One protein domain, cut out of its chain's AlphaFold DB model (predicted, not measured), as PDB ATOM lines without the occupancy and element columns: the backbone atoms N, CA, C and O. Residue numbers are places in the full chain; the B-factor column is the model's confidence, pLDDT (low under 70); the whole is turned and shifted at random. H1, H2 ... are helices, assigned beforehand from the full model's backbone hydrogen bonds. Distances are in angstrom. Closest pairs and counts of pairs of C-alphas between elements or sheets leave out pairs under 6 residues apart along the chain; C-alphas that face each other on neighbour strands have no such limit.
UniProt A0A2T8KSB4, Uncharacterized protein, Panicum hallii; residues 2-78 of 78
ATOM      1  N   ALA A   2     159.113 126.070  19.340       77.81
ATOM      2  CA  ALA A   2     159.475 126.682  18.052       77.81
ATOM      3  C   ALA A   2     160.742 126.093  17.400       77.81
ATOM      4  O   ALA A   2     160.685 125.667  16.252       77.81
ATOM      5  N   PHE A   3     161.848 125.980  18.147       79.56
ATOM      6  CA  PHE A   3     163.115 125.483  17.599       79.56
ATOM      7  C   PHE A   3     163.002 124.068  17.010       79.56
ATOM      8  O   PHE A   3     163.355 123.872  15.854       79.56
ATOM      9  N   CYS A   4     162.441 123.096  17.745       83.56
ATOM     10  CA  CYS A   4     162.347 121.730  17.224       83.56
ATOM     11  C   CYS A   4     161.336 121.593  16.074       83.56
ATOM     12  O   CYS A   4     161.526 120.748  15.207       83.56
ATOM     13  N   CYS A   5     160.292 122.431  16.018       83.12
ATOM     14  CA  CYS A   5     159.397 122.483  14.861       83.12
ATOM     15  C   CYS A   5     160.132 122.950  13.604       83.12
ATOM     16  O   CYS A   5     160.081 122.248  12.598       83.12
ATOM     17  N   VAL A   6     160.871 124.059  13.692       88.38
ATOM     18  CA  VAL A   6     161.670 124.568  12.571       88.38
ATOM     19  C   VAL A   6     162.728 123.543  12.160       88.38
ATOM     20  O   VAL A   6     162.870 123.256  10.977       88.38
ATOM     21  N   SER A   7     163.415 122.907  13.116       87.38
ATOM     22  CA  SER A   7     164.383 121.846  12.810       87.38
ATOM     23  C   SER A   7     163.759 120.671  12.058       87.38
ATOM     24  O   SER A   7     164.396 120.150  11.150       87.38
ATOM     25  N   CYS A   8     162.535 120.252  12.397       86.62
ATOM     26  CA  CYS A   8     161.856 119.161  11.695       86.62
ATOM     27  C   CYS A   8     161.456 119.531  10.262       86.62
ATOM     28  O   CYS A   8     161.601 118.694   9.375       86.62
ATOM     29  N   GLU A   9     160.978 120.754  10.021       89.81
ATOM     30  CA  GLU A   9     160.643 121.204   8.662       89.81
ATOM     31  C   GLU A   9     161.893 121.364   7.798       89.81
ATOM     32  O   GLU A   9     161.932 120.885   6.666       89.81
ATOM     33  N   VAL A  10     162.957 121.952   8.350       90.31
ATOM     34  CA  VAL A  10     164.239 122.082   7.646       90.31
ATOM     35  C   VAL A  10     164.837 120.703   7.357       90.31
ATOM     36  O   VAL A  10     165.287 120.465   6.241       90.31
ATOM     37  N   LEU A  11     164.786 119.768   8.315       89.56
ATOM     38  CA  LEU A  11     165.214 118.384   8.103       89.56
ATOM     39  C   LEU A  11     164.425 117.733   6.958       89.56
ATOM     40  O   LEU A  11     165.025 117.119   6.081       89.56
ATOM     41  N   TYR A  12     163.101 117.904   6.927       88.75
ATOM     42  CA  TYR A  12     162.252 117.372   5.862       88.75
ATOM     43  C   TYR A  12     162.633 117.926   4.484       88.75
ATOM     44  O   TYR A  12     162.802 117.152   3.545       88.75
ATOM     45  N   ILE A  13     162.843 119.242   4.370       90.44
ATOM     46  CA  ILE A  13     163.260 119.882   3.114       90.44
ATOM     47  C   ILE A  13     164.639 119.377   2.673       90.44
ATOM     48  O   ILE A  13     164.830 119.095   1.494       90.44
ATOM     49  N   ILE A  14     165.591 119.218   3.601       88.19
ATOM     50  CA  ILE A  14     166.927 118.684   3.292       88.19
ATOM     51  C   ILE A  14     166.827 117.250   2.764       88.19
ATOM     52  O   ILE A  14     167.438 116.940   1.743       88.19
ATOM     53  N   LEU A  15     166.055 116.379   3.424       88.06
ATOM     54  CA  LEU A  15     165.857 115.011   2.944       88.06
ATOM     55  C   LEU A  15     165.155 114.983   1.589       88.06
ATOM     56  O   LEU A  15     165.548 114.193   0.741       88.06
ATOM     57  N   PHE A  16     164.155 115.836   1.378       87.44
ATOM     58  CA  PHE A  16     163.433 115.922   0.113       87.44
ATOM     59  C   PHE A  16     164.337 116.385  -1.034       87.44
ATOM     60  O   PHE A  16     164.303 115.805  -2.112       87.44
ATOM     61  N   LEU A  17     165.189 117.386  -0.795       87.50
ATOM     62  CA  LEU A  17     166.114 117.911  -1.801       87.50
ATOM     63  C   LEU A  17     167.180 116.886  -2.217       87.50
ATOM     64  O   LEU A  17     167.638 116.904  -3.356       87.50
ATOM     65  N   PHE A  18     167.591 116.013  -1.293       83.75
ATOM     66  CA  PHE A  18     168.607 114.981  -1.527       83.75
ATOM     67  C   PHE A  18     168.035 113.597  -1.850       83.75
ATOM     68  O   PHE A  18     168.804 112.674  -2.132       83.75
ATOM     69  N   ALA A  19     166.716 113.428  -1.792       83.81
ATOM     70  CA  ALA A  19     166.061 112.201  -2.204       83.81
ATOM     71  C   ALA A  19     166.120 112.095  -3.732       83.81
ATOM     72  O   ALA A  19     165.562 112.915  -4.452       83.81
ATOM     73  N   ASP A  20     166.822 111.075  -4.215       76.00
ATOM     74  CA  ASP A  20     166.862 110.713  -5.632       76.00
ATOM     75  C   ASP A  20     165.746 109.703  -5.943       76.00
ATOM     76  O   ASP A  20     165.375 108.913  -5.069       76.00
ATOM     77  N   ASP A  21     165.245 109.658  -7.179       64.81
ATOM     78  CA  ASP A  21     164.187 108.728  -7.621       64.81
ATOM     79  C   ASP A  21     164.526 107.244  -7.340       64.81
ATOM     80  O   ASP A  21     163.641 106.409  -7.148       64.81
ATOM     81  N   LYS A  22     165.820 106.894  -7.251       62.97
ATOM     82  CA  LYS A  22     166.302 105.540  -6.904       62.97
ATOM     83  C   LYS A  22     166.531 105.289  -5.416       62.97
ATOM     84  O   LYS A  22     166.915 104.175  -5.044       62.97
ATOM     85  N   SER A  23     166.370 106.287  -4.556       65.81
ATOM     86  CA  SER A  23     166.678 106.147  -3.136       65.81
ATOM     87  C   SER A  23     165.605 105.324  -2.411       65.81
ATOM     88  O   SER A  23     164.612 105.824  -1.902       65.81
ATOM     89  N   THR A  24     165.826 104.010  -2.343       68.75
ATOM     90  CA  THR A  24     164.912 103.048  -1.702       68.75
ATOM     91  C   THR A  24     164.888 103.149  -0.175       68.75
ATOM     92  O   THR A  24     164.042 102.531   0.470       68.75
ATOM     93  N   SER A  25     165.812 103.907   0.430       80.75
ATOM     94  CA  SER A  25     165.930 104.028   1.883       80.75
ATOM     95  C   SER A  25     166.351 105.431   2.328       80.75
ATOM     96  O   SER A  25     167.219 106.064   1.727       80.75
ATOM     97  N   LEU A  26     165.820 105.892   3.464       82.25
ATOM     98  CA  LEU A  26     166.277 107.133   4.108       82.25
ATOM     99  C   LEU A  26     167.775 107.081   4.437       82.25
ATOM    100  O   LEU A  26     168.472 108.087   4.387       82.25
ATOM    101  N   LEU A  27     168.288 105.885   4.731       82.31
ATOM    102  CA  LEU A  27     169.679 105.667   5.110       82.31
ATOM    103  C   LEU A  27     170.636 105.917   3.933       82.31
ATOM    104  O   LEU A  27     171.716 106.472   4.136       82.31
ATOM    105  N   SER A  28     170.231 105.592   2.698       83.38
ATOM    106  CA  SER A  28     171.009 105.930   1.501       83.38
ATOM    107  C   SER A  28     171.031 107.436   1.232       83.38
ATOM    108  O   SER A  28     172.087 107.961   0.888       83.38
ATOM    109  N   VAL A  29     169.917 108.140   1.467       85.81
ATOM    110  CA  VAL A  29     169.844 109.609   1.349       85.81
ATOM    111  C   VAL A  29     170.726 110.281   2.404       85.81
ATOM    112  O   VAL A  29     171.571 111.106   2.068       85.81
ATOM    113  N   CYS A  30     170.630 109.856   3.669       86.56
ATOM    114  CA  CYS A  30     171.489 110.344   4.751       86.56
ATOM    115  C   CYS A  30     172.976 110.130   4.444       86.56
ATOM    116  O   CYS A  30     173.788 111.025   4.661       86.56
ATOM    117  N   ARG A  31     173.350 108.965   3.901       85.88
ATOM    118  CA  ARG A  31     174.738 108.685   3.504       85.88
ATOM    119  C   ARG A  31     175.201 109.587   2.355       85.88
ATOM    120  O   ARG A  31     176.359 109.992   2.343       85.88
ATOM    121  N   GLY A  32     174.306 109.923   1.428       85.56
ATOM    122  CA  GLY A  32     174.550 110.917   0.383       85.56
ATOM    123  C   GLY A  32     174.805 112.313   0.954       85.56
ATOM    124  O   GLY A  32     175.778 112.953   0.568       85.56
ATOM    125  N   ILE A  33     173.999 112.743   1.930       87.56
ATOM    126  CA  ILE A  33     174.148 114.034   2.625       87.56
ATOM    127  C   ILE A  33     175.469 114.095   3.407       87.56
ATOM    128  O   ILE A  33     176.149 115.115   3.379       87.56
ATOM    129  N   LEU A  34     175.874 113.005   4.065       86.94
ATOM    130  CA  LEU A  34     177.132 112.940   4.822       86.94
ATOM    131  C   LEU A  34     178.394 113.035   3.945       86.94
ATOM    132  O   LEU A  34     179.452 113.384   4.459       86.94
ATOM    133  N   ASN A  35     178.288 112.753   2.644       87.69
ATOM    134  CA  ASN A  35     179.374 112.929   1.674       87.69
ATOM    135  C   ASN A  35     179.421 114.340   1.055       87.69
ATOM    136  O   ASN A  35     180.280 114.608   0.216       87.69
ATOM    137  N   GLN A  36     178.500 115.235   1.426       88.50
ATOM    138  CA  GLN A  36     178.479 116.616   0.943       88.50
ATOM    139  C   GLN A  36     179.454 117.513   1.715       88.50
ATOM    140  O   GLN A  36     180.141 117.093   2.645       88.50
ATOM    141  N   SER A  37     179.510 118.787   1.318       90.25
ATOM    142  CA  SER A  37     180.317 119.807   1.989       90.25
ATOM    143  C   SER A  37     180.073 119.841   3.503       90.25
ATOM    144  O   SER A  37     178.943 119.691   3.975       90.25
ATOM    145  N   SER A  38     181.135 120.115   4.265       87.69
ATOM    146  CA  SER A  38     181.124 120.128   5.734       87.69
ATOM    147  C   SER A  38     180.027 121.024   6.324       87.69
ATOM    148  O   SER A  38     179.423 120.666   7.333       87.69
ATOM    149  N   LEU A  39     179.690 122.139   5.663       89.38
ATOM    150  CA  LEU A  39     178.602 123.026   6.091       89.38
ATOM    151  C   LEU A  39     177.225 122.350   6.029       89.38
ATOM    152  O   LEU A  39     176.429 122.497   6.953       89.38
ATOM    153  N   ILE A  40     176.955 121.585   4.967       87.81
ATOM    154  CA  ILE A  40     175.682 120.872   4.785       87.81
ATOM    155  C   ILE A  40     175.548 119.788   5.852       87.81
ATOM    156  O   ILE A  40     174.502 119.670   6.488       87.81
ATOM    157  N   VAL A  41     176.631 119.050   6.103       89.81
ATOM    158  CA  VAL A  41     176.680 118.033   7.158       89.81
ATOM    159  C   VAL A  41     176.420 118.654   8.532       89.81
ATOM    160  O   VAL A  41     175.632 118.117   9.306       89.81
ATOM    161  N   LEU A  42     177.022 119.806   8.829       90.69
ATOM    162  CA  LEU A  42     176.848 120.496  10.108       90.69
ATOM    163  C   LEU A  42     175.389 120.939  10.312       90.69
ATOM    164  O   LEU A  42     174.796 120.669  11.360       90.69
ATOM    165  N   VAL A  43     174.772 121.536   9.287       90.00
ATOM    166  CA  VAL A  43     173.350 121.914   9.312       90.00
ATOM    167  C   VAL A  43     172.461 120.677   9.484       90.00
ATOM    168  O   VAL A  43     171.564 120.670  10.331       90.00
ATOM    169  N   PHE A  44     172.738 119.594   8.761       89.94
ATOM    170  CA  PHE A  44     171.990 118.344   8.866       89.94
ATOM    171  C   PHE A  44     172.054 117.739  10.278       89.94
ATOM    172  O   PHE A  44     171.022 117.427  10.867       89.94
ATOM    173  N   VAL A  45     173.238 117.664  10.889       90.56
ATOM    174  CA  VAL A  45     173.388 117.167  12.267       90.56
ATOM    175  C   VAL A  45     172.643 118.059  13.265       90.56
ATOM    176  O   VAL A  45     171.962 117.548  14.154       90.56
ATOM    177  N   SER A  46     172.693 119.384  13.102       89.12
ATOM    178  CA  SER A  46     171.975 120.308  13.992       89.12
ATOM    179  C   SER A  46     170.450 120.116  13.946       89.12
ATOM    180  O   SER A  46     169.777 120.157  14.979       89.12
ATOM    181  N   THR A  47     169.899 119.828  12.763       90.06
ATOM    182  CA  THR A  47     168.459 119.594  12.581       90.06
ATOM    183  C   THR A  47     168.023 118.220  13.092       90.06
ATOM    184  O   THR A  47     166.944 118.110  13.682       90.06
ATOM    185  N   LEU A  48     168.884 117.199  12.989       89.25
ATOM    186  CA  LEU A  48     168.673 115.891  13.621       89.25
ATOM    187  C   LEU A  48     168.582 115.985  15.147       89.25
ATOM    188  O   LEU A  48     167.737 115.319  15.745       89.25
ATOM    189  N   ILE A  49     169.394 116.837  15.782       90.06
ATOM    190  CA  ILE A  49     169.311 117.080  17.232       90.06
ATOM    191  C   ILE A  49     167.942 117.669  17.588       90.06
ATOM    192  O   ILE A  49     167.279 117.184  18.506       90.06
ATOM    193  N   GLY A  50     167.479 118.673  16.836       88.06
ATOM    194  CA  GLY A  50     166.153 119.259  17.033       88.06
ATOM    195  C   GLY A  50     165.026 118.230  16.879       88.06
ATOM    196  O   GLY A  50     164.129 118.164  17.722       88.06
ATOM    197  N   TRP A  51     165.103 117.371  15.861       90.06
ATOM    198  CA  TRP A  51     164.160 116.267  15.671       90.06
ATOM    199  C   TRP A  51     164.185 115.255  16.827       90.06
ATOM    200  O   TRP A  51     163.125 114.882  17.336       90.06
ATOM    201  N   ALA A  52     165.370 114.857  17.301       91.56
ATOM    202  CA  ALA A  52     165.519 113.904  18.399       91.56
ATOM    203  C   ALA A  52     164.907 114.438  19.702       91.56
ATOM    204  O   ALA A  52     164.154 113.730  20.372       91.56
ATOM    205  N   VAL A  53     165.148 115.714  20.024       90.56
ATOM    206  CA  VAL A  53     164.522 116.376  21.177       90.56
ATOM    207  C   VAL A  53     162.998 116.347  21.049       90.56
ATOM    208  O   VAL A  53     162.312 116.018  22.017       90.56
ATOM    209  N   LYS A  54     162.450 116.612  19.853       89.19
ATOM    210  CA  LYS A  54     161.000 116.539  19.618       89.19
ATOM    211  C   LYS A  54     160.452 115.140  19.898       89.19
ATOM    212  O   LYS A  54     159.478 115.022  20.639       89.19
ATOM    213  N   GLN A  55     161.100 114.098  19.383       88.31
ATOM    214  CA  GLN A  55     160.684 112.712  19.617       88.31
ATOM    215  C   GLN A  55     160.692 112.344  21.101       88.31
ATOM    216  O   GLN A  55     159.698 111.834  21.613       88.31
ATOM    217  N   VAL A  56     161.769 112.670  21.817       92.94
ATOM    218  CA  VAL A  56     161.876 112.391  23.256       92.94
ATOM    219  C   VAL A  56     160.774 113.109  24.033       92.94
ATOM    220  O   VAL A  56     160.092 112.487  24.845       92.94
ATOM    221  N   THR A  57     160.541 114.396  23.758       90.88
ATOM    222  CA  THR A  57     159.486 115.152  24.452       90.88
ATOM    223  C   THR A  57     158.090 114.590  24.192       90.88
ATOM    224  O   THR A  57     157.295 114.512  25.124       90.88
ATOM    225  N   ASN A  58     157.804 114.139  22.968       90.88
ATOM    226  CA  ASN A  58     156.510 113.556  22.620       90.88
ATOM    227  C   ASN A  58     156.275 112.218  23.348       90.88
ATOM    228  O   ASN A  58     155.192 111.971  23.875       90.88
ATOM    229  N   ILE A  59     157.315 111.383  23.461       94.06
ATOM    230  CA  ILE A  59     157.261 110.121  24.218       94.06
ATOM    231  C   ILE A  59     156.992 110.386  25.701       94.06
ATOM    232  O   ILE A  59     156.146 109.723  26.302       94.06
ATOM    233  N   ILE A  60     157.681 111.367  26.293       93.56
ATOM    234  CA  ILE A  60     157.470 111.739  27.696       93.56
ATOM    235  C   ILE A  60     156.027 112.209  27.899       93.56
ATOM    236  O   ILE A  60     155.372 111.738  28.821       93.56
ATOM    237  N   GLN A  61     155.505 113.064  27.016       91.56
ATOM    238  CA  GLN A  61     154.130 113.561  27.112       91.56
ATOM    239  C   GLN A  61     153.090 112.440  27.021       91.56
ATOM    240  O   GLN A  61     152.169 112.407  27.835       91.56
ATOM    241  N   MET A  62     153.260 111.485  26.101       94.50
ATOM    242  CA  MET A  62     152.401 110.297  26.008       94.50
ATOM    243  C   MET A  62     152.448 109.452  27.284       94.50
ATOM    244  O   MET A  62     151.405 109.026  27.784       94.50
ATOM    245  N   LYS A  63     153.643 109.242  27.849       94.56
ATOM    246  CA  LYS A  63     153.798 108.491  29.097       94.56
ATOM    247  C   LYS A  63     153.129 109.210  30.266       94.56
ATOM    248  O   LYS A  63     152.323 108.605  30.959       94.56
ATOM    249  N   THR A  64     153.378 110.508  30.424       95.31
ATOM    250  CA  THR A  64     152.757 111.326  31.473       95.31
ATOM    251  C   THR A  64     151.232 111.361  31.349       95.31
ATOM    252  O   THR A  64     150.544 111.249  32.360       95.31
ATOM    253  N   ALA A  65     150.687 111.469  30.133       95.00
ATOM    254  CA  ALA A  65     149.243 111.395  29.906       95.00
ATOM    255  C   ALA A  65     148.677 110.021  30.295       95.00
ATOM    256  O   ALA A  65     147.638 109.942  30.945       95.00
ATOM    257  N   THR A  66     149.390 108.945  29.957       95.69
ATOM    258  CA  THR A  66     149.010 107.575  30.331       95.69
ATOM    259  C   THR A  66     149.010 107.391  31.848       95.69
ATOM    260  O   THR A  66     148.020 106.916  32.401       95.69
ATOM    261  N   ASP A  67     150.071 107.824  32.534       94.62
ATOM    262  CA  ASP A  67     150.180 107.753  33.995       94.62
ATOM    263  C   ASP A  67     149.044 108.534  34.680       94.62
ATOM    264  O   ASP A  67     148.420 108.040  35.620       94.62
ATOM    265  N   ALA A  68     148.707 109.726  34.172       94.44
ATOM    266  CA  ALA A  68     147.587 110.517  34.680       94.44
ATOM    267  C   ALA A  68     146.235 109.801  34.504       94.44
ATOM    268  O   ALA A  68     145.423 109.790  35.432       94.44
ATOM    269  N   CYS A  69     146.005 109.166  33.350       92.75
ATOM    270  CA  CYS A  69     144.799 108.380  33.091       92.75
ATOM    271  C   CYS A  69     144.679 107.175  34.033       92.75
ATOM    272  O   CYS A  69     143.605 106.941  34.582       92.75
ATOM    273  N   VAL A  70     145.773 106.443  34.274       94.50
ATOM    274  CA  VAL A  70     145.784 105.293  35.195       94.50
ATOM    275  C   VAL A  70     145.472 105.732  36.626       94.50
ATOM    276  O   VAL A  70     144.639 105.120  37.295       94.50
ATOM    277  N   VAL A  71     146.092 106.817  37.105       94.19
ATOM    278  CA  VAL A  71     145.818 107.355  38.449       94.19
ATOM    279  C   VAL A  71     144.363 107.805  38.586       94.19
ATOM    280  O   VAL A  71     143.746 107.585  39.632       94.19
ATOM    281  N   TYR A  72     143.804 108.429  37.546       93.31
ATOM    282  CA  TYR A  72     142.403 108.837  37.523       93.31
ATOM    283  C   TYR A  72     141.452 107.633  37.593       93.31
ATOM    284  O   TYR A  72     140.508 107.648  38.384       93.31
ATOM    285  N   ASP A  73     141.725 106.573  36.831       93.44
ATOM    286  CA  ASP A  73     140.895 105.365  36.799       93.44
ATOM    287  C   ASP A  73     140.906 104.616  38.143       93.44
ATOM    288  O   ASP A  73     139.851 104.297  38.694       93.44
ATOM    289  N   LEU A  74     142.083 104.467  38.763       92.12
ATOM    290  CA  LEU A  74     142.224 103.886  40.105       92.12
ATOM    291  C   LEU A  74     141.468 104.681  41.182       92.12
ATOM    292  O   LEU A  74     140.919 104.093  42.112       92.12
ATOM    293  N   LYS A  75     141.434 106.016  41.070       91.00
ATOM    294  CA  LYS A  75     140.657 106.886  41.970       91.00
ATOM    295  C   LYS A  75     139.151 106.787  41.742       91.00
ATOM    296  O   LYS A  75     138.411 107.017  42.686       91.00
ATOM    297  N   ARG A  76     138.706 106.501  40.518       85.81
ATOM    298  CA  ARG A  76     137.287 106.334  40.169       85.81
ATOM    299  C   ARG A  76     136.748 104.955  40.561       85.81
ATOM    300  O   ARG A  76     135.561 104.834  40.838       85.81
ATOM    301  N   SER A  77     137.597 103.929  40.542       72.38
ATOM    302  CA  SER A  77     137.232 102.540  40.856       72.38
ATOM    303  C   SER A  77     137.149 102.245  42.368       72.38
ATOM    304  O   SER A  77     136.759 101.146  42.758       72.38
ATOM    305  N   LYS A  78     137.505 103.214  43.220       57.41
ATOM    306  CA  LYS A  78     137.514 103.114  44.685       57.41
ATOM    307  C   LYS A  78     136.441 104.004  45.298       57.41
ATOM    308  O   LYS A  78     135.841 103.563  46.301       57.41
TER     309      LYS A  78
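Overview. This is residues 2 to 78 of the 78 residues of an uncharacterized protein of Panicum hallii (UniProt A0A2T8KSB4). One long straight helix, H3, makes the length of the domain; H1 crosses it over residues 44 to 54 of H3, and the short H2 bridges the end of H1, at residues 15 to 18, and residues 40 to 44 of H3. The far part of H3, residues 56 to 76, sticks out as a free arm. The printed part has 77 residues with three named helices, H1, H2 and H3 in chain order, and is all helix. It is extended, with a radius of gyration of the C-alphas of 18.7 A and spans of 62 by 26 by 15 A.

Along the chain. H3, residues 38 to 76, runs 57.4 A from C-alpha 38 at (181.124, 120.128, 5.734) to C-alpha 76 at (137.287, 106.334, 40.169). H1, residues 2 to 18, begins at C-alpha 2 at (159.475, 126.682, 18.052) and is 24.6 A long. H2 holds residues 26 to 34.

Arrangement. H3 touches H1 with residues 44 to 54 alone, at a steep tilt of 52 degrees, opposite ways; their closest C-alphas, of Cys 4 and Gly 50, are 4.5 A apart. H2 and H3 form a helical hairpin at a steep tilt of 40 degrees, their closest C-alphas, of Leu 34 and Val 41, 5.6 A apart. H1 touches H2 with residues 15 to 18 alone, about perpendicular at 88 degrees, the closest C-alphas being Phe 18 and Val 29 at 6.2 A. In H1, H2 and H3 every O i to N i+4 pair is within hydrogen-bond range.

Size, cuts and confidence. The C-alphas farthest apart, of Ser 37 and Lys 78, are 62.7 A apart. The printed part has no cut, and no link is long. Confidence is under 70 at residues 21 to 24 and 78.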